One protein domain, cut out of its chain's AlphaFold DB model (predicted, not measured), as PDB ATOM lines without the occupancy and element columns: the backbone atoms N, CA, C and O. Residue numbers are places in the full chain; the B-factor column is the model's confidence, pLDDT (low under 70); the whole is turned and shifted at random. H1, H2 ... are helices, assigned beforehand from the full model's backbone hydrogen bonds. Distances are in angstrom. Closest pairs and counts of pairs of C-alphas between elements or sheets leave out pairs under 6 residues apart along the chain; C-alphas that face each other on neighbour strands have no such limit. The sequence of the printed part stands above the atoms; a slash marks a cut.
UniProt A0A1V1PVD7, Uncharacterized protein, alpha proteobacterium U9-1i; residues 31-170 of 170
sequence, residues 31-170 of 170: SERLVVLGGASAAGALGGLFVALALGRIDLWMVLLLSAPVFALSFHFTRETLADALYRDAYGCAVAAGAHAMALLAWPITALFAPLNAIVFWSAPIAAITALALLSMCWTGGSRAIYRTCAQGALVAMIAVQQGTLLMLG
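What this domain is: This is residues 31 to 170 of the 170 residues of an uncharacterized protein of alpha proteobacterium U9-1i (UniProt A0A1V1PVD7). Five helices form an elongated up-and-down bundle, each running against the one before: H2, H3, H4 and H5 make a ring, and H1 packs on H5 outside it. The printed part has 140 residues, class all helix, H1 to H5 in chain order; it is compact, radius of gyration of the C-alphas 14.9 A, spans 45 by 28 by 24 A.

Where its parts are: Find C-alpha 60 at (47.581, 9.997, 48.751); H2, residues 60 to 87, runs 39.2 A from there. H3 holds residues 91 to 113, H4 118 to 138, H1 31 to 55; H5, 143 to 168, 37.1 A, ends at (43.529, -2.604, 52.304).

How they stand to each other: H2 and H3 form a hairpin, closest C-alphas Ala 85 and Ala 94, 5.3 A, at a shallow tilt of 13 degrees. H1 touches H5, closest C-alphas Gly 48 and Met 158, 4.0 A. Every O i to N i+4 pair is within hydrogen-bond range in H1 and H5, 22 of 24 in H2, 17 of 19 in H3, 15 of 17 in H4.

The domain as a whole: The printed part has no cut; its links are tight. Look for pLDDT under 70 at residues 114 to 116 and 170.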
ATOM      1  N   SER A  31      31.973 -12.426  21.903       86.81
ATOM      2  CA  SER A  31      32.550 -13.190  23.015       86.81
ATOM      3  C   SER A  31      34.076 -13.086  23.086       86.81
ATOM      4  O   SER A  31      34.618 -12.923  24.171       86.81
ATOM      5  N   GLU A  32      34.775 -13.124  21.950       88.12
ATOM      6  CA  GLU A  32      36.241 -13.013  21.900       88.12
ATOM      7  C   GLU A  32      36.705 -11.645  22.398       88.12
ATOM      8  O   GLU A  32      37.673 -11.555  23.143       88.12
ATOM      9  N   ARG A  33      35.967 -10.580  22.071       87.69
ATOM     10  CA  ARG A  33      36.273  -9.218  22.540       87.69
ATOM     11  C   ARG A  33      36.202  -9.102  24.054       87.69
ATOM     12  O   ARG A  33      37.070  -8.477  24.650       87.69
ATOM     13  N   LEU A  34      35.197  -9.728  24.669       88.44
ATOM     14  CA  LEU A  34      35.059  -9.767  26.124       88.44
ATOM     15  C   LEU A  34      36.174 -10.586  26.775       88.44
ATOM     16  O   LEU A  34      36.673 -10.190  27.822       88.44
ATOM     17  N   VAL A  35      36.598 -11.688  26.148       92.25
ATOM     18  CA  VAL A  35      37.728 -12.494  26.636       92.25
ATOM     19  C   VAL A  35      39.036 -11.708  26.557       92.25
ATOM     20  O   VAL A  35      39.788 -11.696  27.526       92.25
ATOM     21  N   VAL A  36      39.301 -11.008  25.449       91.75
ATOM     22  CA  VAL A  36      40.516 -10.189  25.295       91.75
ATOM     23  C   VAL A  36      40.498  -9.000  26.256       91.75
ATOM     24  O   VAL A  36      41.507  -8.738  26.908       91.75
ATOM     25  N   LEU A  37      39.354  -8.325  26.411       92.12
ATOM     26  CA  LEU A  37      39.186  -7.250  27.388       92.12
ATOM     27  C   LEU A  37      39.404  -7.764  28.813       92.12
ATOM     28  O   LEU A  37      40.173  -7.174  29.562       92.12
ATOM     29  N   GLY A  38      38.777  -8.886  29.170       91.44
ATOM     30  CA  GLY A  38      38.930  -9.518  30.477       91.44
ATOM     31  C   GLY A  38      40.374  -9.933  30.753       91.44
ATOM     32  O   GLY A  38      40.889  -9.662  31.834       91.44
ATOM     33  N   GLY A  39      41.058 -10.515  29.765       92.06
ATOM     34  CA  GLY A  39      42.474 -10.868  29.856       92.06
ATOM     35  C   GLY A  39      43.378  -9.645  30.024       92.06
ATOM     36  O   GLY A  39      44.252  -9.643  30.890       92.06
ATOM     37  N   ALA A  40      43.138  -8.577  29.260       93.06
ATOM     38  CA  ALA A  40      43.875  -7.322  29.382       93.06
ATOM     39  C   ALA A  40      43.642  -6.651  30.746       93.06
ATOM     40  O   ALA A  40      44.597  -6.219  31.389       93.06
ATOM     41  N   SER A  41      42.397  -6.624  31.230       93.00
ATOM     42  CA  SER A  41      42.062  -6.135  32.569       93.00
ATOM     43  C   SER A  41      42.697  -6.983  33.670       93.00
ATOM     44  O   SER A  41      43.230  -6.423  34.621       93.00
ATOM     45  N   ALA A  42      42.716  -8.312  33.541       94.00
ATOM     46  CA  ALA A  42      43.386  -9.191  34.497       94.00
ATOM     47  C   ALA A  42      44.906  -8.954  34.529       94.00
ATOM     48  O   ALA A  42      45.493  -8.846  35.603       94.00
ATOM     49  N   ALA A  43      45.542  -8.801  33.363       94.19
ATOM     50  CA  ALA A  43      46.961  -8.460  33.276       94.19
ATOM     51  C   ALA A  43      47.256  -7.081  33.894       94.19
ATOM     52  O   ALA A  43      48.210  -6.934  34.656       94.19
ATOM     53  N   GLY A  44      46.402  -6.089  33.627       92.31
ATOM     54  CA  GLY A  44      46.474  -4.768  34.251       92.31
ATOM     55  C   GLY A  44      46.350  -4.834  35.773       92.31
ATOM     56  O   GLY A  44      47.175  -4.261  36.478       92.31
ATOM     57  N   ALA A  45      45.381  -5.596  36.284       91.88
ATOM     58  CA  ALA A  45      45.184  -5.828  37.714       91.88
ATOM     59  C   ALA A  45      46.427  -6.436  38.384       91.88
ATOM     60  O   ALA A  45      46.854  -5.951  39.430       91.88
ATOM     61  N   LEU A  46      47.049  -7.447  37.764       94.06
ATOM     62  CA  LEU A  46      48.306  -8.028  38.251       94.06
ATOM     63  C   LEU A  46      49.442  -6.997  38.264       94.06
ATOM     64  O   LEU A  46      50.194  -6.930  39.235       94.06
ATOM     65  N   GLY A  47      49.538  -6.162  37.226       91.62
ATOM     66  CA  GLY A  47      50.487  -5.049  37.186       91.62
ATOM     67  C   GLY A  47      50.255  -4.041  38.314       91.62
ATOM     68  O   GLY A  47      51.203  -3.637  38.983       91.62
ATOM     69  N   GLY A  48      48.998  -3.682  38.581       88.62
ATOM     70  CA  GLY A  48      48.618  -2.771  39.663       88.62
ATOM     71  C   GLY A  48      48.944  -3.332  41.044       88.62
ATOM     72  O   GLY A  48      49.482  -2.617  41.889       88.62
ATOM     73  N   LEU A  49      48.690  -4.627  41.249       90.75
ATOM     74  CA  LEU A  49      49.059  -5.341  42.469       90.75
ATOM     75  C   LEU A  49      50.577  -5.348  42.671       90.75
ATOM     76  O   LEU A  49      51.053  -5.017  43.752       90.75
ATOM     77  N   PHE A  50      51.342  -5.682  41.629       92.56
ATOM     78  CA  PHE A  50      52.802  -5.678  41.693       92.56
ATOM     79  C   PHE A  50      53.350  -4.290  42.043       92.56
ATOM     80  O   PHE A  50      54.198  -4.165  42.923       92.56
ATOM     81  N   VAL A  51      52.823  -3.238  41.410       89.19
ATOM     82  CA  VAL A  51      53.201  -1.847  41.698       89.19
ATOM     83  C   VAL A  51      52.852  -1.456  43.135       89.19
ATOM     84  O   VAL A  51      53.676  -0.831  43.800       89.19
ATOM     85  N   ALA A  52      51.679  -1.845  43.643       89.06
ATOM     86  CA  ALA A  52      51.300  -1.587  45.032       89.06
ATOM     87  C   ALA A  52      52.239  -2.284  46.029       89.06
ATOM     88  O   ALA A  52      52.676  -1.663  46.995       89.06
ATOM     89  N   LEU A  53      52.602  -3.544  45.768       89.62
ATOM     90  CA  LEU A  53      53.547  -4.291  46.604       89.62
ATOM     91  C   LEU A  53      54.966  -3.706  46.548       89.62
ATOM     92  O   LEU A  53      55.651  -3.682  47.566       89.62
ATOM     93  N   ALA A  54      55.400  -3.218  45.383       90.00
ATOM     94  CA  ALA A  54      56.730  -2.641  45.196       90.00
ATOM     95  C   ALA A  54      56.879  -1.249  45.832       90.00
ATOM     96  O   ALA A  54      57.926  -0.945  46.398       90.00
ATOM     97  N   LEU A  55      55.851  -0.397  45.730       87.25
ATOM     98  CA  LEU A  55      55.875   0.965  46.274       87.25
ATOM     99  C   LEU A  55      55.589   1.009  47.781       87.25
ATOM    100  O   LEU A  55      56.009   1.952  48.450       87.25
ATOM    101  N   GLY A  56      54.895   0.004  48.325       83.69
ATOM    102  CA  GLY A  56      54.515  -0.027  49.733       83.69
ATOM    103  C   GLY A  56      53.568   1.117  50.108       83.69
ATOM    104  O   GLY A  56      52.760   1.575  49.299       83.69
ATOM    105  N   ARG A  57      53.642   1.582  51.361       81.44
ATOM    106  CA  ARG A  57      52.785   2.667  51.857       81.44
ATOM    107  C   ARG A  57      53.237   4.002  51.266       81.44
ATOM    108  O   ARG A  57      54.291   4.517  51.626       81.44
ATOM    109  N   ILE A  58      52.405   4.570  50.400       84.06
ATOM    110  CA  ILE A  58      52.631   5.871  49.764       84.06
ATOM    111  C   ILE A  58      51.524   6.857  50.130       84.06
ATOM    112  O   ILE A  58      50.380   6.467  50.356       84.06
ATOM    113  N   ASP A  59      51.879   8.140  50.209       83.56
ATOM    114  CA  ASP A  59      50.931   9.218  50.492       83.56
ATOM    115  C   ASP A  59      49.902   9.376  49.357       83.56
ATOM    116  O   ASP A  59      50.212   9.145  48.182       83.56
ATOM    117  N   LEU A  60      48.681   9.805  49.700       78.31
ATOM    118  CA  LEU A  60      47.581   9.997  48.751       78.31
ATOM    119  C   LEU A  60      47.964  10.942  47.603       78.31
ATOM    120  O   LEU A  60      47.616  10.679  46.451       78.31
ATOM    121  N   TRP A  61      48.713  12.011  47.884       81.31
ATOM    122  CA  TRP A  61      49.158  12.948  46.852       81.31
ATOM    123  C   TRP A  61      50.105  12.290  45.856       81.31
ATOM    124  O   TRP A  61      50.020  12.539  44.653       81.31
ATOM    125  N   MET A  62      50.966  11.400  46.344       83.56
ATOM    126  CA  MET A  62      51.902  10.659  45.506       83.56
ATOM    127  C   MET A  62      51.160   9.663  44.609       83.56
ATOM    128  O   MET A  62      51.474   9.557  43.424       83.56
ATOM    129  N   VAL A  63      50.123   9.000  45.138       82.19
ATOM    130  CA  VAL A  63      49.213   8.144  44.355       82.19
ATOM    131  C   VAL A  63      48.524   8.951  43.255       82.19
ATOM    132  O   VAL A  63      48.502   8.523  42.100       82.19
ATOM    133  N   LEU A  64      47.985  10.128  43.589       82.56
ATOM    134  CA  LEU A  64      47.280  10.980  42.633       82.56
ATOM    135  C   LEU A  64      48.217  11.412  41.493       82.56
ATOM    136  O   LEU A  64      47.873  11.253  40.322       82.56
ATOM    137  N   LEU A  65      49.430  11.863  41.829       86.62
ATOM    138  CA  LEU A  65      50.449  12.279  40.861       86.62
ATOM    139  C   LEU A  65      50.926  11.125  39.970       86.62
ATOM    140  O   LEU A  65      51.041  11.304  38.758       86.62
ATOM    141  N   LEU A  66      51.159   9.938  40.536       86.12
ATOM    142  CA  LEU A  66      51.568   8.754  39.773       86.12
ATOM    143  C   LEU A  66      50.456   8.246  38.846       86.12
ATOM    144  O   LEU A  66      50.738   7.751  37.756       86.12
ATOM    145  N   SER A  67      49.194   8.389  39.255       84.94
ATOM    146  CA  SER A  67      48.040   7.972  38.450       84.94
ATOM    147  C   SER A  67      47.683   8.961  37.333       84.94
ATOM    148  O   SER A  67      47.108   8.559  36.321       84.94
ATOM    149  N   ALA A  68      48.060  10.237  37.463       88.56
ATOM    150  CA  ALA A  68      47.765  11.290  36.491       88.56
ATOM    151  C   ALA A  68      48.151  10.950  35.032       88.56
ATOM    152  O   ALA A  68      47.286  11.090  34.161       88.56
ATOM    153  N   PRO A  69      49.372  10.465  34.712       90.56
ATOM    154  CA  PRO A  69      49.714  10.086  33.338       90.56
ATOM    155  C   PRO A  69      48.867   8.920  32.815       90.56
ATOM    156  O   PRO A  69      48.520   8.892  31.634       90.56
ATOM    157  N   VAL A  70      48.480   7.984  33.684       89.06
ATOM    158  CA  VAL A  70      47.646   6.834  33.314       89.06
ATOM    159  C   VAL A  70      46.211   7.274  33.004       89.06
ATOM    160  O   VAL A  70      45.628   6.833  32.008       89.06
ATOM    161  N   PHE A  71      45.661   8.201  33.794       88.25
ATOM    162  CA  PHE A  71      44.381   8.842  33.493       88.25
ATOM    163  C   PHE A  71      44.451   9.634  32.187       88.25
ATOM    164  O   PHE A  71      43.591   9.450  31.329       88.25
ATOM    165  N   ALA A  72      45.486  10.455  31.988       91.44
ATOM    166  CA  ALA A  72      45.662  11.240  30.767       91.44
ATOM    167  C   ALA A  72      45.717  10.350  29.514       91.44
ATOM    168  O   ALA A  72      45.051  10.637  28.516       91.44
ATOM    169  N   LEU A  73      46.443   9.231  29.583       90.81
ATOM    170  CA  LEU A  73      46.512   8.254  28.500       90.81
ATOM    171  C   LEU A  73      45.155   7.571  28.256       90.81
ATOM    172  O   LEU A  73      44.723   7.426  27.112       90.81
ATOM    173  N   SER A  74      44.437   7.216  29.324       89.88
ATOM    174  CA  SER A  74      43.093   6.629  29.230       89.88
ATOM    175  C   SER A  74      42.088   7.599  28.596       89.88
ATOM    176  O   SER A  74      41.310   7.202  27.724       89.88
ATOM    177  N   PHE A  75      42.145   8.887  28.953       91.38
ATOM    178  CA  PHE A  75      41.361   9.950  28.318       91.38
ATOM    179  C   PHE A  75      41.717  10.136  26.850       91.38
ATOM    180  O   PHE A  75      40.816  10.280  26.025       91.38
ATOM    181  N   HIS A  76      43.008  10.098  26.512       93.38
ATOM    182  CA  HIS A  76      43.462  10.204  25.132       93.38
ATOM    183  C   HIS A  76      42.842   9.101  24.263       93.38
ATOM    184  O   HIS A  76      42.201   9.404  23.256       93.38
ATOM    185  N   PHE A  77      42.906   7.842  24.706       90.38
ATOM    186  CA  PHE A  77      42.247   6.739  24.003       90.38
ATOM    187  C   PHE A  77      40.721   6.874  23.983       90.38
ATOM    188  O   PHE A  77      40.092   6.531  22.984       90.38
ATOM    189  N   THR A  78      40.111   7.420  25.040       91.12
ATOM    190  CA  THR A  78      38.648   7.577  25.100       91.12
ATOM    191  C   THR A  78      38.185   8.612  24.091       91.12
ATOM    192  O   THR A  78      37.195   8.391  23.399       91.12
ATOM    193  N   ARG A  79      38.937   9.706  23.947       93.75
ATOM    194  CA  ARG A  79      38.697  10.733  22.933       93.75
ATOM    195  C   ARG A  79      38.787  10.150  21.527       93.75
ATOM    196  O   ARG A  79      37.908  10.431  20.718       93.75
ATOM    197  N   GLU A  80      39.815   9.354  21.233       93.19
ATOM    198  CA  GLU A  80      39.950   8.721  19.915       93.19
ATOM    199  C   GLU A  80      38.783   7.772  19.619       93.19
ATOM    200  O   GLU A  80      38.224   7.812  18.525       93.19
ATOM    201  N   THR A  81      38.379   6.951  20.593       89.88
ATOM    202  CA  THR A  81      37.258   6.014  20.433       89.88
ATOM    203  C   THR A  81      35.915   6.735  20.314       89.88
ATOM    204  O   THR A  81      35.073   6.327  19.517       89.88
ATOM    205  N   LEU A  82      35.714   7.828  21.055       91.81
ATOM    206  CA  LEU A  82      34.514   8.658  20.964       91.81
ATOM    207  C   LEU A  82      34.421   9.360  19.606       91.81
ATOM    208  O   LEU A  82      33.363   9.335  18.984       91.81
ATOM    209  N   ALA A  83      35.520   9.950  19.130       92.00
ATOM    210  CA  ALA A  83      35.567  10.568  17.811       92.00
ATOM    211  C   ALA A  83      35.232   9.539  16.721       92.00
ATOM    212  O   ALA A  83      34.367   9.790  15.891       92.00
ATOM    213  N   ASP A  84      35.844   8.354  16.770       90.12
ATOM    214  CA  ASP A  84      35.598   7.277  15.804       90.12
ATOM    215  C   ASP A  84      34.160   6.714  15.891       90.12
ATOM    216  O   ASP A  84      33.585   6.328  14.876       90.12
ATOM    217  N   ALA A  85      33.534   6.720  17.075       88.88
ATOM    218  CA  ALA A  85      32.117   6.376  17.231       88.88
ATOM    219  C   ALA A  85      31.189   7.419  16.588       88.88
ATOM    220  O   ALA A  85      30.224   7.049  15.917       88.88
ATOM    221  N   LEU A  86      31.488   8.711  16.774       91.75
ATOM    222  CA  LEU A  86      30.727   9.816  16.188       91.75
ATOM    223  C   LEU A  86      30.881   9.867  14.664       91.75
ATOM    224  O   LEU A  86      29.894  10.069  13.972       91.75
ATOM    225  N   TYR A  87      32.078   9.602  14.128       92.12
ATOM    226  CA  TYR A  87      32.310   9.537  12.679       92.12
ATOM    227  C   TYR A  87      31.532   8.418  11.973       92.12
ATOM    228  O   TYR A  87      31.357   8.478  10.758       92.12
ATOM    229  N   ARG A  88      31.095   7.384  12.703       87.44
ATOM    230  CA  ARG A  88      30.325   6.250  12.166       87.44
ATOM    231  C   ARG A  88      28.839   6.291  12.533       87.44
ATOM    232  O   ARG A  88      28.170   5.273  12.380       87.44
ATOM    233  N   ASP A  89      28.352   7.406  13.084       89.19
ATOM    234  CA  ASP A  89      26.975   7.570  13.579       89.19
ATOM    235  C   ASP A  89      26.534   6.470  14.573       89.19
ATOM    236  O   ASP A  89      25.354   6.145  14.732       89.19
ATOM    237  N   ALA A  90      27.493   5.881  15.297       88.50
ATOM    238  CA  ALA A  90      27.259   4.803  16.250       88.50
ATOM    239  C   ALA A  90      26.948   5.368  17.646       88.50
ATOM    240  O   ALA A  90      27.731   5.216  18.590       88.50
ATOM    241  N   TYR A  91      25.786   6.015  17.793       89.06
ATOM    242  CA  TYR A  91      25.409   6.738  19.017       89.06
ATOM    243  C   TYR A  91      25.468   5.887  20.294       89.06
ATOM    244  O   TYR A  91      25.907   6.376  21.332       89.06
ATOM    245  N   GLY A  92      25.114   4.598  20.228       89.44
ATOM    246  CA  GLY A  92      25.215   3.696  21.384       89.44
ATOM    247  C   GLY A  92      26.649   3.550  21.907       89.44
ATOM    248  O   GLY A  92      26.881   3.574  23.115       89.44
ATOM    249  N   CYS A  93      27.628   3.484  21.003       90.31
ATOM    250  CA  CYS A  93      29.040   3.445  21.375       90.31
ATOM    251  C   CYS A  93      29.577   4.801  21.809       90.31
ATOM    252  O   CYS A  93      30.421   4.854  22.701       90.31
ATOM    253  N   ALA A  94      29.065   5.890  21.236       91.75
ATOM    254  CA  ALA A  94      29.410   7.231  21.688       91.75
ATOM    255  C   ALA A  94      28.964   7.458  23.143       91.75
ATOM    256  O   ALA A  94      29.748   7.952  23.950       91.75
ATOM    257  N   VAL A  95      27.753   7.021  23.512       93.69
ATOM    258  CA  VAL A  95      27.264   7.104  24.898       93.69
ATOM    259  C   VAL A  95      28.093   6.223  25.832       93.69
ATOM    260  O   VAL A  95      28.472   6.685  26.903       93.69
ATOM    261  N   ALA A  96      28.440   4.996  25.432       93.00
ATOM    262  CA  ALA A  96      29.296   4.124  26.242       93.00
ATOM    263  C   ALA A  96      30.702   4.720  26.457       93.00
ATOM    264  O   ALA A  96      31.207   4.730  27.579       93.00
ATOM    265  N   ALA A  97      31.315   5.281  25.410       92.56
ATOM    266  CA  ALA A  97      32.600   5.975  25.509       92.56
ATOM    267  C   ALA A  97      32.503   7.239  26.383       92.56
ATOM    268  O   ALA A  97      33.385   7.495  27.202       92.56
ATOM    269  N   GLY A  98      31.412   7.999  26.263       93.00
ATOM    270  CA  GLY A  98      31.125   9.148  27.120       93.00
ATOM    271  C   GLY A  98      30.955   8.754  28.589       93.00
ATOM    272  O   GLY A  98      31.558   9.372  29.463       93.00
ATOM    273  N   ALA A  99      30.209   7.683  28.870       93.94
ATOM    274  CA  ALA A  99      30.049   7.143  30.217       93.94
ATOM    275  C   ALA A  99      31.395   6.702  30.814       93.94
ATOM    276  O   ALA A  99      31.668   6.980  31.980       93.94
ATOM    277  N   HIS A 100      32.269   6.092  30.005       94.06
ATOM    278  CA  HIS A 100      33.625   5.748  30.425       94.06
ATOM    279  C   HIS A 100      34.455   6.994  30.778       94.06
ATOM    280  O   HIS A 100      35.072   7.037  31.840       94.06
ATOM    281  N   ALA A 101      34.422   8.039  29.942       93.44
ATOM    282  CA  ALA A 101      35.096   9.307  30.229       93.44
ATOM    283  C   ALA A 101      34.590   9.950  31.530       93.44
ATOM    284  O   ALA A 101      35.387  10.397  32.353       93.44
ATOM    285  N   MET A 102      33.271   9.962  31.743       92.88
ATOM    286  CA  MET A 102      32.668  10.494  32.966       92.88
ATOM    287  C   MET A 102      33.066   9.677  34.196       92.88
ATOM    288  O   MET A 102      33.371  10.265  35.229       92.88
ATOM    289  N   ALA A 103      33.135   8.347  34.087       92.00
ATOM    290  CA  ALA A 103      33.621   7.487  35.164       92.00
ATOM    291  C   ALA A 103      35.094   7.775  35.507       92.00
ATOM    292  O   ALA A 103      35.439   7.879  36.684       92.00
ATOM    293  N   LEU A 104      35.948   7.986  34.497       90.62
ATOM    294  CA  LEU A 104      37.349   8.371  34.701       90.62
ATOM    295  C   LEU A 104      37.492   9.743  35.377       90.62
ATOM    296  O   LEU A 104      38.394   9.910  36.190       90.62
ATOM    297  N   LEU A 105      36.622  10.716  35.069       90.50
ATOM    298  CA  LEU A 105      36.630  12.039  35.716       90.50
ATOM    299  C   LEU A 105      36.072  11.981  37.139       90.50
ATOM    300  O   LEU A 105      36.579  12.651  38.035       90.50
ATOM    301  N   ALA A 106      35.031  11.175  37.351       89.25
ATOM    302  CA  ALA A 106      34.407  11.006  38.654       89.25
ATOM    303  C   ALA A 106      35.358  10.348  39.661       89.25
ATOM    304  O   ALA A 106      35.257  10.609  40.857       89.25
ATOM    305  N   TRP A 107      36.304   9.528  39.205       87.50
ATOM    306  CA  TRP A 107      37.214   8.797  40.082       87.50
ATOM    307  C   TRP A 107      38.137   9.692  40.936       87.50
ATOM    308  O   TRP A 107      38.054   9.600  42.159       87.50
ATOM    309  N   PRO A 108      38.967  10.605  40.392       82.75
ATOM    310  CA  PRO A 108      39.783  11.491  41.224       82.75
ATOM    311  C   PRO A 108      38.929  12.417  42.099       82.75
ATOM    312  O   PRO A 108      39.306  12.708  43.230       82.75
ATOM    313  N   ILE A 109      37.754  12.838  41.619       84.62
ATOM    314  CA  ILE A 109      36.823  13.669  42.396       84.62
ATOM    315  C   ILE A 109      36.307  12.883  43.609       84.62
ATOM    316  O   ILE A 109      36.394  13.352  44.740       84.62
ATOM    317  N   THR A 110      35.816  11.661  43.407       81.44
ATOM    318  CA  THR A 110      35.335  10.805  44.504       81.44
ATOM    319  C   THR A 110      36.456  10.423  45.471       81.44
ATOM    320  O   THR A 110      36.223  10.421  46.678       81.44
ATOM    321  N   ALA A 111      37.678  10.205  44.979       76.94
ATOM    322  CA  ALA A 111      38.851   9.965  45.817       76.94
ATOM    323  C   ALA A 111      39.211  11.169  46.712       76.94
ATOM    324  O   ALA A 111      39.649  10.973  47.843       76.94
ATOM    325  N   LEU A 112      38.993  12.405  46.241       77.31
ATOM    326  CA  LEU A 112      39.240  13.627  47.018       77.31
ATOM    327  C   LEU A 112      38.169  13.883  48.089       77.31
ATOM    328  O   LEU A 112      38.500  14.319  49.190       77.31
ATOM    329  N   PHE A 113      36.893  13.637  47.779       74.50
ATOM    330  CA  PHE A 113      35.776  14.032  48.650       74.50
ATOM    331  C   PHE A 113      35.233  12.915  49.546       74.50
ATOM    332  O   PHE A 113      34.608  13.208  50.563       74.50
ATOM    333  N   ALA A 114      35.449  11.644  49.199       65.19
ATOM    334  CA  ALA A 114      34.879  10.510  49.926       65.19
ATOM    335  C   ALA A 114      35.879   9.358  50.160       65.19
ATOM    336  O   ALA A 114      35.545   8.204  49.882       65.19
ATOM    337  N   PRO A 115      37.077   9.609  50.732       61.50
ATOM    338  CA  PRO A 115      38.055   8.545  50.987       61.50
ATOM    339  C   PRO A 115      37.596   7.513  52.038       61.50
ATOM    340  O   PRO A 115      38.239   6.484  52.202       61.50
ATOM    341  N   LEU A 116      36.490   7.765  52.754       57.84
ATOM    342  CA  LEU A 116      36.069   6.979  53.922       57.84
ATOM    343  C   LEU A 116      34.988   5.922  53.640       57.84
ATOM    344  O   LEU A 116      34.673   5.136  54.529       57.84
ATOM    345  N   ASN A 117      34.405   5.878  52.436       73.44
ATOM    346  CA  ASN A 117      33.398   4.868  52.096       73.44
ATOM    347  C   ASN A 117      33.890   3.962  50.963       73.44
ATOM    348  O   ASN A 117      33.874   4.342  49.791       73.44
ATOM    349  N   ALA A 118      34.263   2.731  51.324       73.38
ATOM    350  CA  ALA A 118      34.741   1.714  50.390       73.38
ATOM    351  C   ALA A 118      33.766   1.468  49.226       73.38
ATOM    352  O   ALA A 118      34.196   1.276  48.092       73.38
ATOM    353  N   ILE A 119      32.451   1.523  49.468       77.19
ATOM    354  CA  ILE A 119      31.440   1.289  48.426       77.19
ATOM    355  C   ILE A 119      31.495   2.396  47.367       77.19
ATOM    356  O   ILE A 119      31.447   2.117  46.168       77.19
ATOM    357  N   VAL A 120      31.639   3.651  47.801       78.06
ATOM    358  CA  VAL A 120      31.735   4.801  46.892       78.06
ATOM    359  C   VAL A 120      33.036   4.733  46.098       78.06
ATOM    360  O   VAL A 120      33.016   4.955  44.889       78.06
ATOM    361  N   PHE A 121      34.134   4.332  46.738       79.88
ATOM    362  CA  PHE A 121      35.424   4.154  46.076       79.88
ATOM    363  C   PHE A 121      35.369   3.129  44.928       79.88
ATOM    364  O   PHE A 121      35.850   3.409  43.832       79.88
ATOM    365  N   TRP A 122      34.733   1.970  45.133       84.25
ATOM    366  CA  TRP A 122      34.630   0.927  44.100       84.25
ATOM    367  C   TRP A 122      33.627   1.249  42.986       84.25
ATOM    368  O   TRP A 122      33.687   0.649  41.911       84.25
ATOM    369  N   SER A 123      32.724   2.210  43.197       86.88
ATOM    370  CA  SER A 123      31.695   2.545  42.209       86.88
ATOM    371  C   SER A 123      32.278   3.079  40.894       86.88
ATOM    372  O   SER A 123      31.843   2.665  39.820       86.88
ATOM    373  N   ALA A 124      33.311   3.926  40.960       87.50
ATOM    374  CA  ALA A 124      33.961   4.517  39.792       87.50
ATOM    375  C   ALA A 124      34.687   3.484  38.901       87.50
ATOM    376  O   ALA A 124      34.399   3.448  37.700       87.50
ATOM    377  N   PRO A 125      35.564   2.598  39.422       87.25
ATOM    378  CA  PRO A 125      36.194   1.563  38.605       87.25
ATOM    379  C   PRO A 125      35.186   0.557  38.041       87.25
ATOM    380  O   PRO A 125      35.309   0.162  36.882       87.25
ATOM    381  N   ILE A 126      34.151   0.182  38.804       89.69
ATOM    382  CA  ILE A 126      33.085  -0.702  38.302       89.69
ATOM    383  C   ILE A 126      32.332  -0.023  37.148       89.69
ATOM    384  O   ILE A 126      32.124  -0.638  36.099       89.69
ATOM    385  N   ALA A 127      31.976   1.255  37.292       91.69
ATOM    386  CA  ALA A 127      31.355   2.036  36.222       91.69
ATOM    387  C   ALA A 127      32.265   2.139  34.982       91.69
ATOM    388  O   ALA A 127      31.806   1.980  33.852       91.69
ATOM    389  N   ALA A 128      33.573   2.330  35.173       91.56
ATOM    390  CA  ALA A 128      34.529   2.408  34.074       91.56
ATOM    391  C   ALA A 128      34.640   1.081  33.299       91.56
ATOM    392  O   ALA A 128      34.586   1.093  32.067       91.56
ATOM    393  N   ILE A 129      34.751  -0.058  33.994       91.62
ATOM    394  CA  ILE A 129      34.851  -1.389  33.370       91.62
ATOM    395  C   ILE A 129      33.536  -1.793  32.694       91.62
ATOM    396  O   ILE A 129      33.552  -2.325  31.584       91.62
ATOM    397  N   THR A 130      32.388  -1.508  33.311       92.88
ATOM    398  CA  THR A 130      31.075  -1.790  32.703       92.88
ATOM    399  C   THR A 130      30.848  -0.966  31.437       92.88
ATOM    400  O   THR A 130      30.387  -1.512  30.435       92.88
ATOM    401  N   ALA A 131      31.255   0.307  31.422       92.25
ATOM    402  CA  ALA A 131      31.218   1.129  30.216       92.25
ATOM    403  C   ALA A 131      32.104   0.554  29.094       92.25
ATOM    404  O   ALA A 131      31.671   0.509  27.942       92.25
ATOM    405  N   LEU A 132      33.297   0.036  29.416       90.94
ATOM    406  CA  LEU A 132      34.159  -0.650  28.440       90.94
ATOM    407  C   LEU A 132      33.549  -1.961  27.935       90.94
ATOM    408  O   LEU A 132      33.651  -2.267  26.748       90.94
ATOM    409  N   ALA A 133      32.877  -2.722  28.801       92.31
ATOM    410  CA  ALA A 133      32.167  -3.928  28.394       92.31
ATOM    411  C   ALA A 133      31.041  -3.590  27.403       92.31
ATOM    412  O   ALA A 133      30.972  -4.192  26.330       92.31
ATOM    413  N   LEU A 134      30.226  -2.571  27.697       90.50
ATOM    414  CA  LEU A 134      29.191  -2.074  26.782       90.50
ATOM    415  C   LEU A 134      29.789  -1.583  25.459       90.50
ATOM    416  O   LEU A 134      29.286  -1.932  24.389       90.50
ATOM    417  N   LEU A 135      30.900  -0.847  25.526       89.50
ATOM    418  CA  LEU A 135      31.634  -0.373  24.358       89.50
ATOM    419  C   LEU A 135      32.119  -1.546  23.491       89.50
ATOM    420  O   LEU A 135      31.927  -1.541  22.280       89.50
ATOM    421  N   SER A 136      32.665  -2.601  24.101       88.56
ATOM    422  CA  SER A 136      33.126  -3.800  23.386       88.56
ATOM    423  C   SER A 136      31.989  -4.568  22.691       88.56
ATOM    424  O   SER A 136      32.194  -5.143  21.614       88.56
ATOM    425  N   MET A 137      30.785  -4.545  23.278       88.69
ATOM    426  CA  MET A 137      29.586  -5.199  22.746       88.69
ATOM    427  C   MET A 137      28.932  -4.409  21.611       88.69
ATOM    428  O   MET A 137      28.422  -5.019  20.667       88.69
ATOM    429  N   CYS A 138      28.913  -3.076  21.718       88.56
ATOM    430  CA  CYS A 138      28.282  -2.202  20.732       88.56
ATOM    431  C   CYS A 138      29.179  -1.963  19.511       88.56
ATOM    432  O   CYS A 138      28.670  -1.650  18.437       88.56
ATOM    433  N   TRP A 139      30.503  -2.086  19.662       86.44
ATOM    434  CA  TRP A 139      31.442  -1.722  18.610       86.44
ATOM    435  C   TRP A 139      31.277  -2.608  17.373       86.44
ATOM    436  O   TRP A 139      31.183  -3.827  17.475       86.44
ATOM    437  N   THR A 140      31.294  -2.023  16.182       78.81
ATOM    438  CA  THR A 140      31.201  -2.762  14.906       78.81
ATOM    439  C   THR A 140      32.342  -2.434  13.944       78.81
ATOM    440  O   THR A 140      32.383  -2.972  12.843       78.81
ATOM    441  N   GLY A 141      33.288  -1.582  14.358       74.88
ATOM    442  CA  GLY A 141      34.424  -1.151  13.543       74.88
ATOM    443  C   GLY A 141      35.646  -2.073  13.619       74.88
ATOM    444  O   GLY A 141      35.607  -3.164  14.185       74.88
ATOM    445  N   GLY A 142      36.765  -1.591  13.073       80.00
ATOM    446  CA  GLY A 142      38.006  -2.359  12.948       80.00
ATOM    447  C   GLY A 142      38.674  -2.746  14.275       80.00
ATOM    448  O   GLY A 142      38.482  -2.108  15.316       80.00
ATOM    449  N   SER A 143      39.532  -3.767  14.208       82.56
ATOM    450  CA  SER A 143      40.202  -4.397  15.358       82.56
ATOM    451  C   SER A 143      41.075  -3.448  16.181       82.56
ATOM    452  O   SER A 143      41.256  -3.653  17.379       82.56
ATOM    453  N   ARG A 144      41.569  -2.356  15.581       83.94
ATOM    454  CA  ARG A 144      42.393  -1.346  16.267       83.94
ATOM    455  C   ARG A 144      41.687  -0.721  17.473       83.94
ATOM    456  O   ARG A 144      42.322  -0.482  18.497       83.94
ATOM    457  N   ALA A 145      40.384  -0.480  17.371       84.88
ATOM    458  CA  ALA A 145      39.614   0.070  18.481       84.88
ATOM    459  C   ALA A 145      39.454  -0.942  19.622       84.88
ATOM    460  O   ALA A 145      39.527  -0.554  20.781       84.88
ATOM    461  N   ILE A 146      39.354  -2.241  19.318       86.44
ATOM    462  CA  ILE A 146      39.316  -3.290  20.345       86.44
ATOM    463  C   ILE A 146      40.619  -3.267  21.152       86.44
ATOM    464  O   ILE A 146      40.565  -3.209  22.377       86.44
ATOM    465  N   TYR A 147      41.782  -3.185  20.496       89.62
ATOM    466  CA  TYR A 147      43.063  -3.065  21.201       89.62
ATOM    467  C   TYR A 147      43.152  -1.807  22.074       89.62
ATOM    468  O   TYR A 147      43.630  -1.891  23.202       89.62
ATOM    469  N   ARG A 148      42.632  -0.663  21.605       90.38
ATOM    470  CA  ARG A 148      42.533   0.561  22.422       90.38
ATOM    471  C   ARG A 148      41.646   0.348  23.650       90.38
ATOM    472  O   ARG A 148      42.070   0.668  24.754       90.38
ATOM    473  N   THR A 149      40.465  -0.253  23.487       89.75
ATOM    474  CA  THR A 149      39.566  -0.541  24.621       89.75
ATOM    475  C   THR A 149      40.162  -1.543  25.608       89.75
ATOM    476  O   THR A 149      39.985  -1.395  26.813       89.75
ATOM    477  N   CYS A 150      40.935  -2.519  25.126       92.00
ATOM    478  CA  CYS A 150      41.648  -3.467  25.978       92.00
ATOM    479  C   CYS A 150      42.786  -2.782  26.743       92.00
ATOM    480  O   CYS A 150      42.937  -3.017  27.938       92.00
ATOM    481  N   ALA A 151      43.539  -1.889  26.090       91.25
ATOM    482  CA  ALA A 151      44.546  -1.070  26.759       91.25
ATOM    483  C   ALA A 151      43.910  -0.200  27.853       91.25
ATOM    484  O   ALA A 151      44.397  -0.189  28.978       91.25
ATOM    485  N   GLN A 152      42.777   0.451  27.577       92.50
ATOM    486  CA  GLN A 152      42.021   1.194  28.594       92.50
ATOM    487  C   GLN A 152      41.580   0.297  29.754       92.50
ATOM    488  O   GLN A 152      41.771   0.659  30.911       92.50
ATOM    489  N   GLY A 153      41.049  -0.890  29.455       90.81
ATOM    490  CA  GLY A 153      40.660  -1.874  30.464       90.81
ATOM    491  C   GLY A 153      41.825  -2.325  31.341       90.81
ATOM    492  O   GLY A 153      41.639  -2.495  32.546       90.81
ATOM    493  N   ALA A 154      43.023  -2.467  30.770       94.00
ATOM    494  CA  ALA A 154      44.241  -2.778  31.510       94.00
ATOM    495  C   ALA A 154      44.659  -1.621  32.429       94.00
ATOM    496  O   ALA A 154      44.915  -1.847  33.608       94.00
ATOM    497  N   LEU A 155      44.677  -0.381  31.926       91.75
ATOM    498  CA  LEU A 155      45.060   0.800  32.712       91.75
ATOM    499  C   LEU A 155      44.088   1.057  33.874       91.75
ATOM    500  O   LEU A 155      44.512   1.302  35.002       91.75
ATOM    501  N   VAL A 156      42.783   0.944  33.618       92.56
ATOM    502  CA  VAL A 156      41.726   1.102  34.629       92.56
ATOM    503  C   VAL A 156      41.845   0.031  35.705       92.56
ATOM    504  O   VAL A 156      41.809   0.354  36.890       92.56
ATOM    505  N   ALA A 157      42.028  -1.233  35.315       92.88
ATOM    506  CA  ALA A 157      42.202  -2.326  36.265       92.88
ATOM    507  C   ALA A 157      43.500  -2.185  37.075       92.88
ATOM    508  O   ALA A 157      43.496  -2.428  38.280       92.88
ATOM    509  N   MET A 158      44.583  -1.733  36.440       90.94
ATOM    510  CA  MET A 158      45.851  -1.444  37.105       90.94
ATOM    511  C   MET A 158      45.678  -0.390  38.200       90.94
ATOM    512  O   MET A 158      46.045  -0.652  39.343       90.94
ATOM    513  N   ILE A 159      45.070   0.761  37.890       89.44
ATOM    514  CA  ILE A 159      44.816   1.808  38.891       89.44
ATOM    515  C   ILE A 159      43.870   1.292  39.982       89.44
ATOM    516  O   ILE A 159      44.139   1.503  41.163       89.44
ATOM    517  N   ALA A 160      42.791   0.594  39.607       90.62
ATOM    518  CA  ALA A 160      41.796   0.081  40.550       90.62
ATOM    519  C   ALA A 160      42.427  -0.841  41.589       90.62
ATOM    520  O   ALA A 160      42.210  -0.669  42.787       90.62
ATOM    521  N   VAL A 161      43.237  -1.799  41.135       90.31
ATOM    522  CA  VAL A 161      43.906  -2.740  42.033       90.31
ATOM    523  C   VAL A 161      45.031  -2.065  42.799       90.31
ATOM    524  O   VAL A 161      45.156  -2.320  43.994       90.31
ATOM    525  N   GLN A 162      45.805  -1.172  42.178       89.00
ATOM    526  CA  GLN A 162      46.847  -0.431  42.885       89.00
ATOM    527  C   GLN A 162      46.253   0.363  44.058       89.00
ATOM    528  O   GLN A 162      46.690   0.211  45.196       89.00
ATOM    529  N   GLN A 163      45.227   1.175  43.800       86.19
ATOM    530  CA  GLN A 163      44.588   2.000  44.824       86.19
ATOM    531  C   GLN A 163      43.797   1.161  45.839       86.19
ATOM    532  O   GLN A 163      43.879   1.418  47.036       86.19
ATOM    533  N   GLY A 164      43.077   0.126  45.392       84.06
ATOM    534  CA  GLY A 164      42.344  -0.782  46.276       84.06
ATOM    535  C   GLY A 164      43.261  -1.561  47.221       84.06
ATOM    536  O   GLY A 164      42.938  -1.727  48.392       84.06
ATOM    537  N   THR A 165      44.437  -1.978  46.747       85.19
ATOM    538  CA  THR A 165      45.446  -2.646  47.586       85.19
ATOM    539  C   THR A 165      45.998  -1.688  48.638       85.19
ATOM    540  O   THR A 165      46.109  -2.062  49.801       85.19
ATOM    541  N   LEU A 166      46.284  -0.436  48.265       80.88
ATOM    542  CA  LEU A 166      46.745   0.583  49.213       80.88
ATOM    543  C   LEU A 166      45.699   0.900  50.290       80.88
ATOM    544  O   LEU A 166      46.077   1.118  51.434       80.88
ATOM    545  N   LEU A 167      44.405   0.871  49.954       77.00
ATOM    546  CA  LEU A 167      43.325   1.006  50.939       77.00
ATOM    547  C   LEU A 167      43.253  -0.179  51.912       77.00
ATOM    548  O   LEU A 167      42.907   0.017  53.068       77.00
ATOM    549  N   MET A 168      43.560  -1.398  51.458       79.19
ATOM    550  CA  MET A 168      43.529  -2.604  52.304       79.19
ATOM    551  C   MET A 168      44.768  -2.740  53.198       79.19
ATOM    552  O   MET A 168      44.696  -3.361  54.254       79.19
ATOM    553  N   LEU A 169      45.908  -2.195  52.763       75.19
ATOM    554  CA  LEU A 169      47.162  -2.166  53.525       75.19
ATOM    555  C   LEU A 169      47.273  -0.949  54.466       75.19
ATOM    556  O   LEU A 169      48.255  -0.851  55.206       75.19
ATOM    557  N   GLY A 170      46.321  -0.012  54.380       60.47
ATOM    558  CA  GLY A 170      46.286   1.265  55.101       60.47
ATOM    559  C   GLY A 170      45.704   1.173  56.501       60.47
ATOM    560  O   GLY A 170      44.611   0.588  56.646       60.47
TER     561      GLY A 170